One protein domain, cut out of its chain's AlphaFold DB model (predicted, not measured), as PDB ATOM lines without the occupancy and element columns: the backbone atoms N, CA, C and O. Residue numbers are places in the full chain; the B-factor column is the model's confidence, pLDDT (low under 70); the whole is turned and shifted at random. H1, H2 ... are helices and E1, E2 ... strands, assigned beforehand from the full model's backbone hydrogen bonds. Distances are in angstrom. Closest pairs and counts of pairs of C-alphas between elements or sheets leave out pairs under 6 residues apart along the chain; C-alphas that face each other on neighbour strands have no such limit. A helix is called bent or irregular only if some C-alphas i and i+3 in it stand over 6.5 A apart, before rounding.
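Overview. This is residues 8 to 88 of the 356 residues of a protein of Neisseriaceae bacterium (UniProt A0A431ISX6). A strongly twisted wall of five strands runs through this domain, and the strands' lines turn by 111 degrees from edge to edge. The short helix H4 covers one end of it over E2, while H3 follows straight on from E5 and grazes the sheet with residues 65 to 68; the small helices H1 and H2 lie between E3 and E4 along the chain. The printed part has 81 residues, with E1, E2, E3, H1, H2, E4, E5, H3 and H4 in that order. The sheet runs E1, E2, E3, E5, E4, all antiparallel, and the class is mixed, helices and strands. The whole is compact, with a radius of gyration of the C-alphas of 11.9 A and spans of 34 by 26 by 23 A.

Arrangement. Start at E1, residues 11 to 15, an edge strand that forms a hairpin with E2, residues 18 to 23; look for N 13 and O 20, 2.8 A apart. E3, residues 28 to 30, forms the next hairpin, with N 30 and O 21 at 2.8 A, and completes a meander, each strand the antiparallel neighbour of the one before. H1, residues 33 to 36, stands at the sheet's level, with a height over the sheet of 3.0 A; the closest C-alphas of H1 and E2 are those of Ala 36 and Tyr 18, 5.8 A apart. H2, residues 41 to 44, is not on the sheet. E4, residues 51 to 55, is the other edge strand and forms a hairpin with E5, residues 58 to 64, where N 62 and O 51 are 2.8 A apart. E5 is also the neighbour of E3, with N 63 and O 29 at 2.8 A. E3, H1, H2 and E4 form a split strand-helix-strand unit, two strands running the same way with E5 between them, and its crossover is right-handed. H3, residues 65 to 75, only just touches H2, with 3 pairs of C-alphas within 8 A, the closest those of Met 71 and Thr 43 at 6.9 A. H4, residues 81 to 87, lies over E2 at a height over the sheet of 9.4 A and runs along the strands, at 10 degrees to E2 on the local plane. H3 and H4 are close but not clearly touching, their closest C-alphas being those of Phe 65 and Ile 87, 5.8 A apart. Every O i to N i+4 pair is within hydrogen-bond range in H3; H4 has 1 of 3, beside 3 of 4 O i to N i+3 pairs, and H1 and H2 are too short for an O i to N i+4 pair.

Along the chain. Find C-alpha 11 at (127.991, 257.772, 258.533), where E1 begins; it measures 12.7 A, E2 16.2 A and E4 12.4 A. E5 runs 19.1 A from C-alpha 58 at (136.717, 270.332, 260.281), and H3 follows it for 15.5 A. H4, 9.9 A long, ends at C-alpha 87, (122.528, 253.088, 269.018); it is irregular, but only just, with C-alphas 82 and 85 lying 6.6 A apart.

Size, cuts and confidence. The two C-alphas farthest apart are those of Gly 57 and Asp 76, at 35.5 A. The printed part has no cut and no long link; the link from H2 to E4 is short and the others are tight. The mean pLDDT of the printed part is 83.0, and residues 43 to 49 are under 70.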
ATOM      1  N   ASP A   8     135.635 258.415 255.807       80.75
ATOM      2  CA  ASP A   8     135.279 257.006 255.598       80.75
ATOM      3  C   ASP A   8     134.720 256.335 256.870       80.75
ATOM      4  O   ASP A   8     133.873 255.435 256.795       80.75
ATOM      5  N   ASP A   9     135.124 256.824 258.045       80.25
ATOM      6  CA  ASP A   9     134.705 256.320 259.358       80.25
ATOM      7  C   ASP A   9     133.335 256.866 259.805       80.25
ATOM      8  O   ASP A   9     132.776 256.436 260.821       80.25
ATOM      9  N   VAL A  10     132.783 257.826 259.055       87.25
ATOM     10  CA  VAL A  10     131.611 258.611 259.441       87.25
ATOM     11  C   VAL A  10     130.413 258.236 258.574       87.25
ATOM     12  O   VAL A  10     130.454 258.248 257.347       87.25
ATOM     13  N   LYS A  11     129.283 257.928 259.213       91.38
ATOM     14  CA  LYS A  11     127.991 257.772 258.533       91.38
ATOM     15  C   LYS A  11     127.188 259.053 258.668       91.38
ATOM     16  O   LYS A  11     126.953 259.517 259.779       91.38
ATOM     17  N   VAL A  12     126.760 259.611 257.540       90.94
ATOM     18  CA  VAL A  12     125.928 260.818 257.496       90.94
ATOM     19  C   VAL A  12     124.489 260.428 257.190       90.94
ATOM     20  O   VAL A  12     124.236 259.634 256.285       90.94
ATOM     21  N   ILE A  13     123.555 260.963 257.967       89.25
ATOM     22  CA  ILE A  13     122.125 260.676 257.872       89.25
ATOM     23  C   ILE A  13     121.359 261.985 257.968       89.25
ATOM     24  O   ILE A  13     121.652 262.795 258.838       89.25
ATOM     25  N   ASP A  14     120.376 262.179 257.100       90.94
ATOM     26  CA  ASP A  14     119.452 263.306 257.199       90.94
ATOM     27  C   ASP A  14     118.267 262.943 258.104       90.94
ATOM     28  O   ASP A  14     117.629 261.902 257.921       90.94
ATOM     29  N   ILE A  15     117.998 263.793 259.094       86.31
ATOM     30  CA  ILE A  15     116.836 263.704 259.977       86.31
ATOM     31  C   ILE A  15     116.198 265.087 260.034       86.31
ATOM     32  O   ILE A  15     116.781 266.017 260.587       86.31
ATOM     33  N   ASN A  16     114.991 265.222 259.482       85.44
ATOM     34  CA  ASN A  16     114.233 266.478 259.464       85.44
ATOM     35  C   ASN A  16     115.007 267.676 258.861       85.44
ATOM     36  O   ASN A  16     114.818 268.807 259.300       85.44
ATOM     37  N   GLY A  17     115.881 267.442 257.874       86.69
ATOM     38  CA  GLY A  17     116.696 268.480 257.230       86.69
ATOM     39  C   GLY A  17     118.023 268.773 257.939       86.69
ATOM     40  O   GLY A  17     118.765 269.662 257.516       86.69
ATOM     41  N   TYR A  18     118.343 268.036 259.006       91.06
ATOM     42  CA  TYR A  18     119.606 268.138 259.727       91.06
ATOM     43  C   TYR A  18     120.518 266.961 259.386       91.06
ATOM     44  O   TYR A  18     120.202 265.802 259.652       91.06
ATOM     45  N   TYR A  19     121.707 267.269 258.866       91.31
ATOM     46  CA  TYR A  19     122.738 266.266 258.599       91.31
ATOM     47  C   TYR A  19     123.426 265.832 259.893       91.31
ATOM     48  O   TYR A  19     124.217 266.576 260.487       91.31
ATOM     49  N   ILE A  20     123.131 264.603 260.301       93.69
ATOM     50  CA  ILE A  20     123.641 263.949 261.497       93.69
ATOM     51  C   ILE A  20     124.817 263.059 261.120       93.69
ATOM     52  O   ILE A  20     124.690 262.157 260.292       93.69
ATOM     53  N   ARG A  21     125.969 263.298 261.744       93.50
ATOM     54  CA  ARG A  21     127.165 262.462 261.608       93.50
ATOM     55  C   ARG A  21     127.196 261.446 262.736       93.50
ATOM     56  O   ARG A  21     126.961 261.789 263.891       93.50
ATOM     57  N   ILE A  22     127.518 260.211 262.401       91.88
ATOM     58  CA  ILE A  22     127.605 259.092 263.330       91.88
ATOM     59  C   ILE A  22     128.973 258.456 263.143       91.88
ATOM     60  O   ILE A  22     129.376 258.206 262.010       91.88
ATOM     61  N   ILE A  23     129.662 258.168 264.241       89.50
ATOM     62  CA  ILE A  23     130.914 257.408 264.255       89.50
ATOM     63  C   ILE A  23     130.615 256.088 264.972       89.50
ATOM     64  O   ILE A  23     130.724 256.024 266.203       89.50
ATOM     65  N   PRO A  24     130.186 255.037 264.244       81.94
ATOM     66  CA  PRO A  24     129.705 253.805 264.865       81.94
ATOM     67  C   PRO A  24     130.773 253.115 265.714       81.94
ATOM     68  O   PRO A  24     130.470 252.624 266.792       81.94
ATOM     69  N   SER A  25     132.036 253.140 265.278       78.88
ATOM     70  CA  SER A  25     133.160 252.518 265.993       78.88
ATOM     71  C   SER A  25     133.443 253.132 267.366       78.88
ATOM     72  O   SER A  25     134.105 252.504 268.188       78.88
ATOM     73  N   ARG A  26     132.956 254.354 267.624       82.56
ATOM     74  CA  ARG A  26     133.138 255.067 268.897       82.56
ATOM     75  C   ARG A  26     131.831 255.340 269.636       82.56
ATOM     76  O   ARG A  26     131.866 255.976 270.682       82.56
ATOM     77  N   ASN A  27     130.701 254.867 269.112       88.19
ATOM     78  CA  ASN A  27     129.364 255.143 269.637       88.19
ATOM     79  C   ASN A  27     129.063 256.642 269.785       88.19
ATOM     80  O   ASN A  27     128.512 257.072 270.799       88.19
ATOM     81  N   LEU A  28     129.450 257.442 268.783       90.38
ATOM     82  CA  LEU A  28     129.285 258.896 268.808       90.38
ATOM     83  C   LEU A  28     128.305 259.391 267.747       90.38
ATOM     84  O   LEU A  28     128.272 258.884 266.625       90.38
ATOM     85  N   ILE A  29     127.553 260.433 268.091       91.56
ATOM     86  CA  ILE A  29     126.605 261.139 267.227       91.56
ATOM     87  C   ILE A  29     126.796 262.652 267.334       91.56
ATOM     88  O   ILE A  29     127.062 263.175 268.415       91.56
ATOM     89  N   SER A  30     126.702 263.361 266.213       92.94
ATOM     90  CA  SER A  30     126.920 264.806 266.179       92.94
ATOM     91  C   SER A  30     125.804 265.578 266.873       92.94
ATOM     92  O   SER A  30     124.635 265.217 266.733       92.94
ATOM     93  N   GLU A  31     126.158 266.710 267.475       89.62
ATOM     94  CA  GLU A  31     125.266 267.633 268.194       89.62
ATOM     95  C   GLU A  31     124.006 268.043 267.413       89.62
ATOM     96  O   GLU A  31     122.940 268.218 268.000       89.62
ATOM     97  N   ASN A  32     124.075 268.104 266.078       89.56
ATOM     98  CA  ASN A  32     122.935 268.423 265.209       89.56
ATOM     99  C   ASN A  32     121.682 267.565 265.481       89.56
ATOM    100  O   ASN A  32     120.572 267.987 265.158       89.56
ATOM    101  N   ILE A  33     121.837 266.383 266.095       89.56
ATOM    102  CA  ILE A  33     120.719 265.505 266.456       89.56
ATOM    103  C   ILE A  33     119.735 266.183 267.412       89.56
ATOM    104  O   ILE A  33     118.540 265.919 267.362       89.56
ATOM    105  N   ILE A  34     120.212 267.105 268.243       86.12
ATOM    106  CA  ILE A  34     119.401 267.850 269.207       86.12
ATOM    107  C   ILE A  34     118.309 268.644 268.489       86.12
ATOM    108  O   ILE A  34     117.130 268.537 268.826       86.12
ATOM    109  N   GLN A  35     118.716 269.403 267.470       87.75
ATOM    110  CA  GLN A  35     117.816 270.233 266.673       87.75
ATOM    111  C   GLN A  35     116.859 269.356 265.868       87.75
ATOM    112  O   GLN A  35     115.660 269.623 265.837       87.75
ATOM    113  N   ALA A  36     117.366 268.249 265.315       88.38
ATOM    114  CA  ALA A  36     116.560 267.284 264.575       88.38
ATOM    115  C   ALA A  36     115.433 266.658 265.413       88.38
ATOM    116  O   ALA A  36     114.374 266.337 264.872       88.38
ATOM    117  N   LEU A  37     115.655 266.494 266.723       87.56
ATOM    118  CA  LEU A  37     114.690 265.946 267.682       87.56
ATOM    119  C   LEU A  37     113.862 267.015 268.410       87.56
ATOM    120  O   LEU A  37     113.052 266.668 269.267       87.56
ATOM    121  N   GLY A  38     114.065 268.301 268.113       85.56
ATOM    122  CA  GLY A  38     113.378 269.398 268.802       85.56
ATOM    123  C   GLY A  38     113.744 269.529 270.286       85.56
ATOM    124  O   GLY A  38     112.991 270.118 271.061       85.56
ATOM    125  N   ILE A  39     114.887 268.982 270.708       84.19
ATOM    126  CA  ILE A  39     115.357 269.063 272.093       84.19
ATOM    127  C   ILE A  39     116.063 270.411 272.292       84.19
ATOM    128  O   ILE A  39     116.864 270.837 271.469       84.19
ATOM    129  N   HIS A  40     115.788 271.105 273.397       78.88
ATOM    130  CA  HIS A  40     116.474 272.361 273.709       78.88
ATOM    131  C   HIS A  40     117.842 272.102 274.363       78.88
ATOM    132  O   HIS A  40     117.973 271.196 275.193       78.88
ATOM    133  N   TRP A  41     118.847 272.927 274.050       70.75
ATOM    134  CA  TRP A  41     120.224 272.775 274.546       70.75
ATOM    135  C   TRP A  41     120.338 272.836 276.083       70.75
ATOM    136  O   TRP A  41     121.224 272.221 276.657       70.75
ATOM    137  N   THR A  42     119.404 273.487 276.785       71.25
ATOM    138  CA  THR A  42     119.389 273.526 278.266       71.25
ATOM    139  C   THR A  42     119.161 272.162 278.921       71.25
ATOM    140  O   THR A  42     119.424 271.996 280.103       71.25
ATOM    141  N   THR A  43     118.710 271.159 278.162       67.81
ATOM    142  CA  THR A  43     118.597 269.763 278.633       67.81
ATOM    143  C   THR A  43     119.960 269.168 279.014       67.81
ATOM    144  O   THR A  43     120.020 268.151 279.695       67.81
ATOM    145  N   TRP A  44     121.047 269.808 278.580       64.12
ATOM    146  CA  TRP A  44     122.423 269.395 278.819       64.12
ATOM    147  C   TRP A  44     123.039 269.971 280.091       64.12
ATOM    148  O   TRP A  44     124.163 269.593 280.418       64.12
ATOM    149  N   ASP A  45     122.347 270.868 280.801       56.78
ATOM    150  CA  ASP A  45     122.864 271.504 282.015       56.78
ATOM    151  C   ASP A  45     122.951 270.460 283.150       56.78
ATOM    152  O   ASP A  45     121.999 270.217 283.889       56.78
ATOM    153  N   GLY A  46     124.071 269.725 283.175       60.56
ATOM    154  CA  GLY A  46     124.324 268.568 284.044       60.56
ATOM    155  C   GLY A  46     124.846 267.307 283.335       60.56
ATOM    156  O   GLY A  46     125.400 266.429 283.995       60.56
ATOM    157  N   LEU A  47     124.737 267.208 282.004       62.69
ATOM    158  CA  LEU A  47     125.282 266.096 281.214       62.69
ATOM    159  C   LEU A  47     126.714 266.426 280.761       62.69
ATOM    160  O   LEU A  47     126.938 267.032 279.715       62.69
ATOM    161  N   ALA A  48     127.706 266.029 281.560       59.16
ATOM    162  CA  ALA A  48     129.117 266.178 281.204       59.16
ATOM    163  C   ALA A  48     129.514 265.260 280.027       59.16
ATOM    164  O   ALA A  48     128.992 264.153 279.891       59.16
ATOM    165  N   GLY A  49     130.490 265.691 279.211       68.38
ATOM    166  CA  GLY A  49     131.190 264.813 278.258       68.38
ATOM    167  C   GLY A  49     130.954 265.070 276.765       68.38
ATOM    168  O   GLY A  49     130.870 264.105 276.008       68.38
ATOM    169  N   ILE A  50     130.846 266.331 276.328       75.75
ATOM    170  CA  ILE A  50     130.899 266.682 274.896       75.75
ATOM    171  C   ILE A  50     132.311 266.413 274.366       75.75
ATOM    172  O   ILE A  50     133.297 266.810 274.989       75.75
ATOM    173  N   GLN A  51     132.409 265.748 273.215       85.12
ATOM    174  CA  GLN A  51     133.679 265.452 272.557       85.12
ATOM    175  C   GLN A  51     133.846 266.290 271.293       85.12
ATOM    176  O   GLN A  51     132.962 266.327 270.439       85.12
ATOM    177  N   TRP A  52     135.010 266.920 271.155       86.62
ATOM    178  CA  TRP A  52     135.407 267.653 269.956       86.62
ATOM    179  C   TRP A  52     136.176 266.710 269.041       86.62
ATOM    180  O   TRP A  52     137.208 266.160 269.440       86.62
ATOM    181  N   ILE A  53     135.675 266.495 267.828       86.50
ATOM    182  CA  ILE A  53     136.294 265.585 266.864       86.50
ATOM    183  C   ILE A  53     136.529 266.304 265.549       86.50
ATOM    184  O   ILE A  53     135.612 266.878 264.963       86.50
ATOM    185  N   TYR A  54     137.766 266.215 265.070       86.75
ATOM    186  CA  TYR A  54     138.145 266.666 263.741       86.75
ATOM    187  C   TYR A  54     137.902 265.544 262.734       86.75
ATOM    188  O   TYR A  54     138.445 264.450 262.890       86.75
ATOM    189  N   ILE A  55     137.097 265.834 261.714       85.69
ATOM    190  CA  ILE A  55     136.875 264.980 260.546       85.69
ATOM    191  C   ILE A  55     137.368 265.782 259.346       85.69
ATOM    192  O   ILE A  55     136.854 266.869 259.082       85.69
ATOM    193  N   ASP A  56     138.411 265.289 258.679       84.38
ATOM    194  CA  ASP A  56     139.059 265.937 257.525       84.38
ATOM    195  C   ASP A  56     139.391 267.428 257.741       84.38
ATOM    196  O   ASP A  56     139.224 268.274 256.866       84.38
ATOM    197  N   GLY A  57     139.857 267.767 258.948       81.88
ATOM    198  CA  GLY A  57     140.261 269.129 259.316       81.88
ATOM    199  C   GLY A  57     139.124 270.044 259.780       81.88
ATOM    200  O   GLY A  57     139.401 271.149 260.246       81.88
ATOM    201  N   VAL A  58     137.868 269.593 259.743       83.94
ATOM    202  CA  VAL A  58     136.717 270.332 260.281       83.94
ATOM    203  C   VAL A  58     136.342 269.786 261.656       83.94
ATOM    204  O   VAL A  58     136.199 268.577 261.833       83.94
ATOM    205  N   CYS A  59     136.190 270.675 262.637       84.81
ATOM    206  CA  CYS A  59     135.813 270.308 263.998       84.81
ATOM    207  C   CYS A  59     134.291 270.186 264.136       84.81
ATOM    208  O   CYS A  59     133.550 271.064 263.693       84.81
ATOM    209  N   TYR A  60     133.842 269.120 264.790       88.31
ATOM    210  CA  TYR A  60     132.443 268.865 265.101       88.31
ATOM    211  C   TYR A  60     132.285 268.467 266.566       88.31
ATOM    212  O   TYR A  60     133.137 267.780 267.137       88.31
ATOM    213  N   ASN A  61     131.143 268.841 267.135       89.19
ATOM    214  CA  ASN A  61     130.733 268.417 268.464       89.19
ATOM    215  C   ASN A  61     129.996 267.088 268.387       89.19
ATOM    216  O   ASN A  61     129.078 266.911 267.579       89.19
ATOM    217  N   PHE A  62     130.401 266.167 269.248       90.75
ATOM    218  CA  PHE A  62     129.844 264.834 269.352       90.75
ATOM    219  C   PHE A  62     129.435 264.505 270.779       90.75
ATOM    220  O   PHE A  62     130.027 264.960 271.761       90.75
ATOM    221  N   HIS A  63     128.454 263.620 270.855       87.75
ATOM    222  CA  HIS A  63     127.955 263.029 272.078       87.75
ATOM    223  C   HIS A  63     127.945 261.515 271.943       87.75
ATOM    224  O   HIS A  63     127.804 260.979 270.845       87.75
ATOM    225  N   SER A  64     128.076 260.825 273.066       88.62
ATOM    226  CA  SER A  64     127.860 259.385 273.127       88.62
ATOM    227  C   SER A  64     126.395 259.032 272.880       88.62
ATOM    228  O   SER A  64     125.480 259.799 273.190       88.62
ATOM    229  N   PHE A  65     126.164 257.832 272.356       88.12
ATOM    230  CA  PHE A  65     124.816 257.285 272.238       88.12
ATOM    231  C   PHE A  65     124.102 257.211 273.596       88.12
ATOM    232  O   PHE A  65     122.917 257.521 273.662       88.12
ATOM    233  N   ASP A  66     124.813 256.906 274.683       84.25
ATOM    234  CA  ASP A  66     124.235 256.868 276.031       84.25
ATOM    235  C   ASP A  66     123.705 258.234 276.482       84.25
ATOM    236  O   ASP A  66     122.606 258.314 277.034       84.25
ATOM    237  N   GLN A  67     124.438 259.317 276.200       85.81
ATOM    238  CA  GLN A  67     123.969 260.680 276.476       85.81
ATOM    239  C   GLN A  67     122.695 260.992 275.684       85.81
ATOM    240  O   GLN A  67     121.727 261.489 276.259       85.81
ATOM    241  N   LEU A  68     122.649 260.634 274.395       87.19
ATOM    242  CA  LEU A  68     121.446 260.816 273.579       87.19
ATOM    243  C   LEU A  68     120.252 260.036 274.154       87.19
ATOM    244  O   LEU A  68     119.160 260.589 274.275       87.19
ATOM    245  N   ILE A  69     120.457 258.778 274.559       84.56
ATOM    246  CA  ILE A  69     119.413 257.953 275.182       84.56
ATOM    247  C   ILE A  69     118.892 258.611 276.462       84.56
ATOM    248  O   ILE A  69     117.681 258.672 276.674       84.56
ATOM    249  N   GLN A  70     119.786 259.100 277.324       84.00
ATOM    250  CA  GLN A  70     119.400 259.768 278.568       84.00
ATOM    251  C   GLN A  70     118.580 261.032 278.301       84.00
ATOM    252  O   GLN A  70     117.553 261.241 278.943       84.00
ATOM    253  N   MET A  71     118.964 261.841 277.316       81.75
ATOM    254  CA  MET A  71     118.213 263.047 276.970       81.75
ATOM    255  C   MET A  71     116.831 262.750 276.406       81.75
ATOM    256  O   MET A  71     115.856 263.384 276.808       81.75
ATOM    257  N   CYS A  72     116.743 261.782 275.490       84.00
ATOM    258  CA  CYS A  72     115.478 261.316 274.938       84.00
ATOM    259  C   CYS A  72     114.536 260.844 276.053       84.00
ATOM    260  O   CYS A  72     113.361 261.196 276.037       84.00
ATOM    261  N   LYS A  73     115.059 260.157 277.080       84.25
ATOM    262  CA  LYS A  73     114.286 259.779 278.277       84.25
ATOM    263  C   LYS A  73     113.819 260.987 279.092       84.25
ATOM    264  O   LYS A  73     112.668 261.023 279.502       84.25
ATOM    265  N   ILE A  74     114.687 261.974 279.330       83.38
ATOM    266  CA  ILE A  74     114.347 263.172 280.124       83.38
ATOM    267  C   ILE A  74     113.259 264.012 279.442       83.38
ATOM    268  O   ILE A  74     112.421 264.607 280.118       83.38
ATOM    269  N   LYS A  75     113.284 264.094 278.110       82.75
ATOM    270  CA  LYS A  75     112.328 264.888 277.325       82.75
ATOM    271  C   LYS A  75     111.138 264.101 276.800       82.75
ATOM    272  O   LYS A  75     110.305 264.703 276.133       82.75
ATOM    273  N   ASP A  76     111.067 262.809 277.107       83.56
ATOM    274  CA  ASP A  76     110.051 261.897 276.582       83.56
ATOM    275  C   ASP A  76     109.954 261.953 275.043       83.56
ATOM    276  O   ASP A  76     108.884 261.978 274.441       83.56
ATOM    277  N   VAL A  77     111.118 262.033 274.384       83.81
ATOM    278  CA  VAL A  77     111.246 262.083 272.923       83.81
ATOM    279  C   VAL A  77     111.750 260.738 272.426       83.81
ATOM    280  O   VAL A  77     112.822 260.276 272.823       83.81
ATOM    281  N   ALA A  78     111.009 260.118 271.510       81.75
ATOM    282  CA  ALA A  78     111.421 258.868 270.890       81.75
ATOM    283  C   ALA A  78     112.657 259.059 269.996       81.75
ATOM    284  O   ALA A  78     112.753 260.011 269.218       81.75
ATOM    285  N   ILE A  79     113.593 258.112 270.066       83.88
ATOM    286  CA  ILE A  79     114.726 258.063 269.142       83.88
ATOM    287  C   ILE A  79     114.201 257.634 267.756       83.88
ATOM    288  O   ILE A  79     113.447 256.664 267.663       83.88
ATOM    289  N   PRO A  80     114.593 258.308 266.662       83.50
ATOM    290  CA  PRO A  80     114.220 257.907 265.313       83.50
ATOM    291  C   PRO A  80     114.662 256.477 264.998       83.50
ATOM    292  O   PRO A  80     115.829 256.121 265.172       83.50
ATOM    293  N   ALA A  81     113.753 255.677 264.433       75.19
ATOM    294  CA  ALA A  81     113.988 254.259 264.147       75.19
ATOM    295  C   ALA A  81     115.252 253.997 263.305       75.19
ATOM    296  O   ALA A  81     115.953 253.007 263.502       75.19
ATOM    297  N   MET A  82     115.600 254.914 262.399       79.56
ATOM    298  CA  MET A  82     116.806 254.826 261.568       79.56
ATOM    299  C   MET A  82     118.121 254.868 262.362       79.56
ATOM    300  O   MET A  82     119.139 254.363 261.881       79.56
ATOM    301  N   LEU A  83     118.108 255.450 263.565       82.00
ATOM    302  CA  LEU A  83     119.258 255.509 264.461       82.00
ATOM    303  C   LEU A  83     119.388 254.262 265.333       82.00
ATOM    304  O   LEU A  83     120.485 253.974 265.814       82.00
ATOM    305  N   HIS A  84     118.313 253.485 265.489       76.38
ATOM    306  CA  HIS A  84     118.318 252.294 266.335       76.38
ATOM    307  C   HIS A  84     119.399 251.299 265.920       76.38
ATOM    308  O   HIS A  84     120.056 250.756 266.787       76.38
ATOM    309  N   LYS A  85     119.678 251.120 264.622       77.31
ATOM    310  CA  LYS A  85     120.738 250.197 264.168       77.31
ATOM    311  C   LYS A  85     122.159 250.588 264.598       77.31
ATOM    312  O   LYS A  85     123.038 249.736 264.562       77.31
ATOM    313  N   TYR A  86     122.389 251.856 264.944       80.56
ATOM    314  CA  TYR A  86     123.686 252.336 265.430       80.56
ATOM    315  C   TYR A  86     123.716 252.383 266.955       80.56
ATOM    316  O   TYR A  86     124.678 251.925 267.552       80.56
ATOM    317  N   ILE A  87     122.651 252.908 267.565       76.25
ATOM    318  CA  ILE A  87     122.528 253.088 269.018       76.25
ATOM    319  C   ILE A  87     122.314 251.745 269.726       76.25
ATOM    320  O   ILE A  87     122.878 251.486 270.783       76.25
ATOM    321  N   TYR A  88     121.517 250.879 269.109       71.62
ATOM    322  CA  TYR A  88     121.159 249.546 269.573       71.62
ATOM    323  C   TYR A  88     121.497 248.541 268.462       71.62
ATOM    324  O   TYR A  88     120.586 248.075 267.768       71.62
TER     325      TYR A  88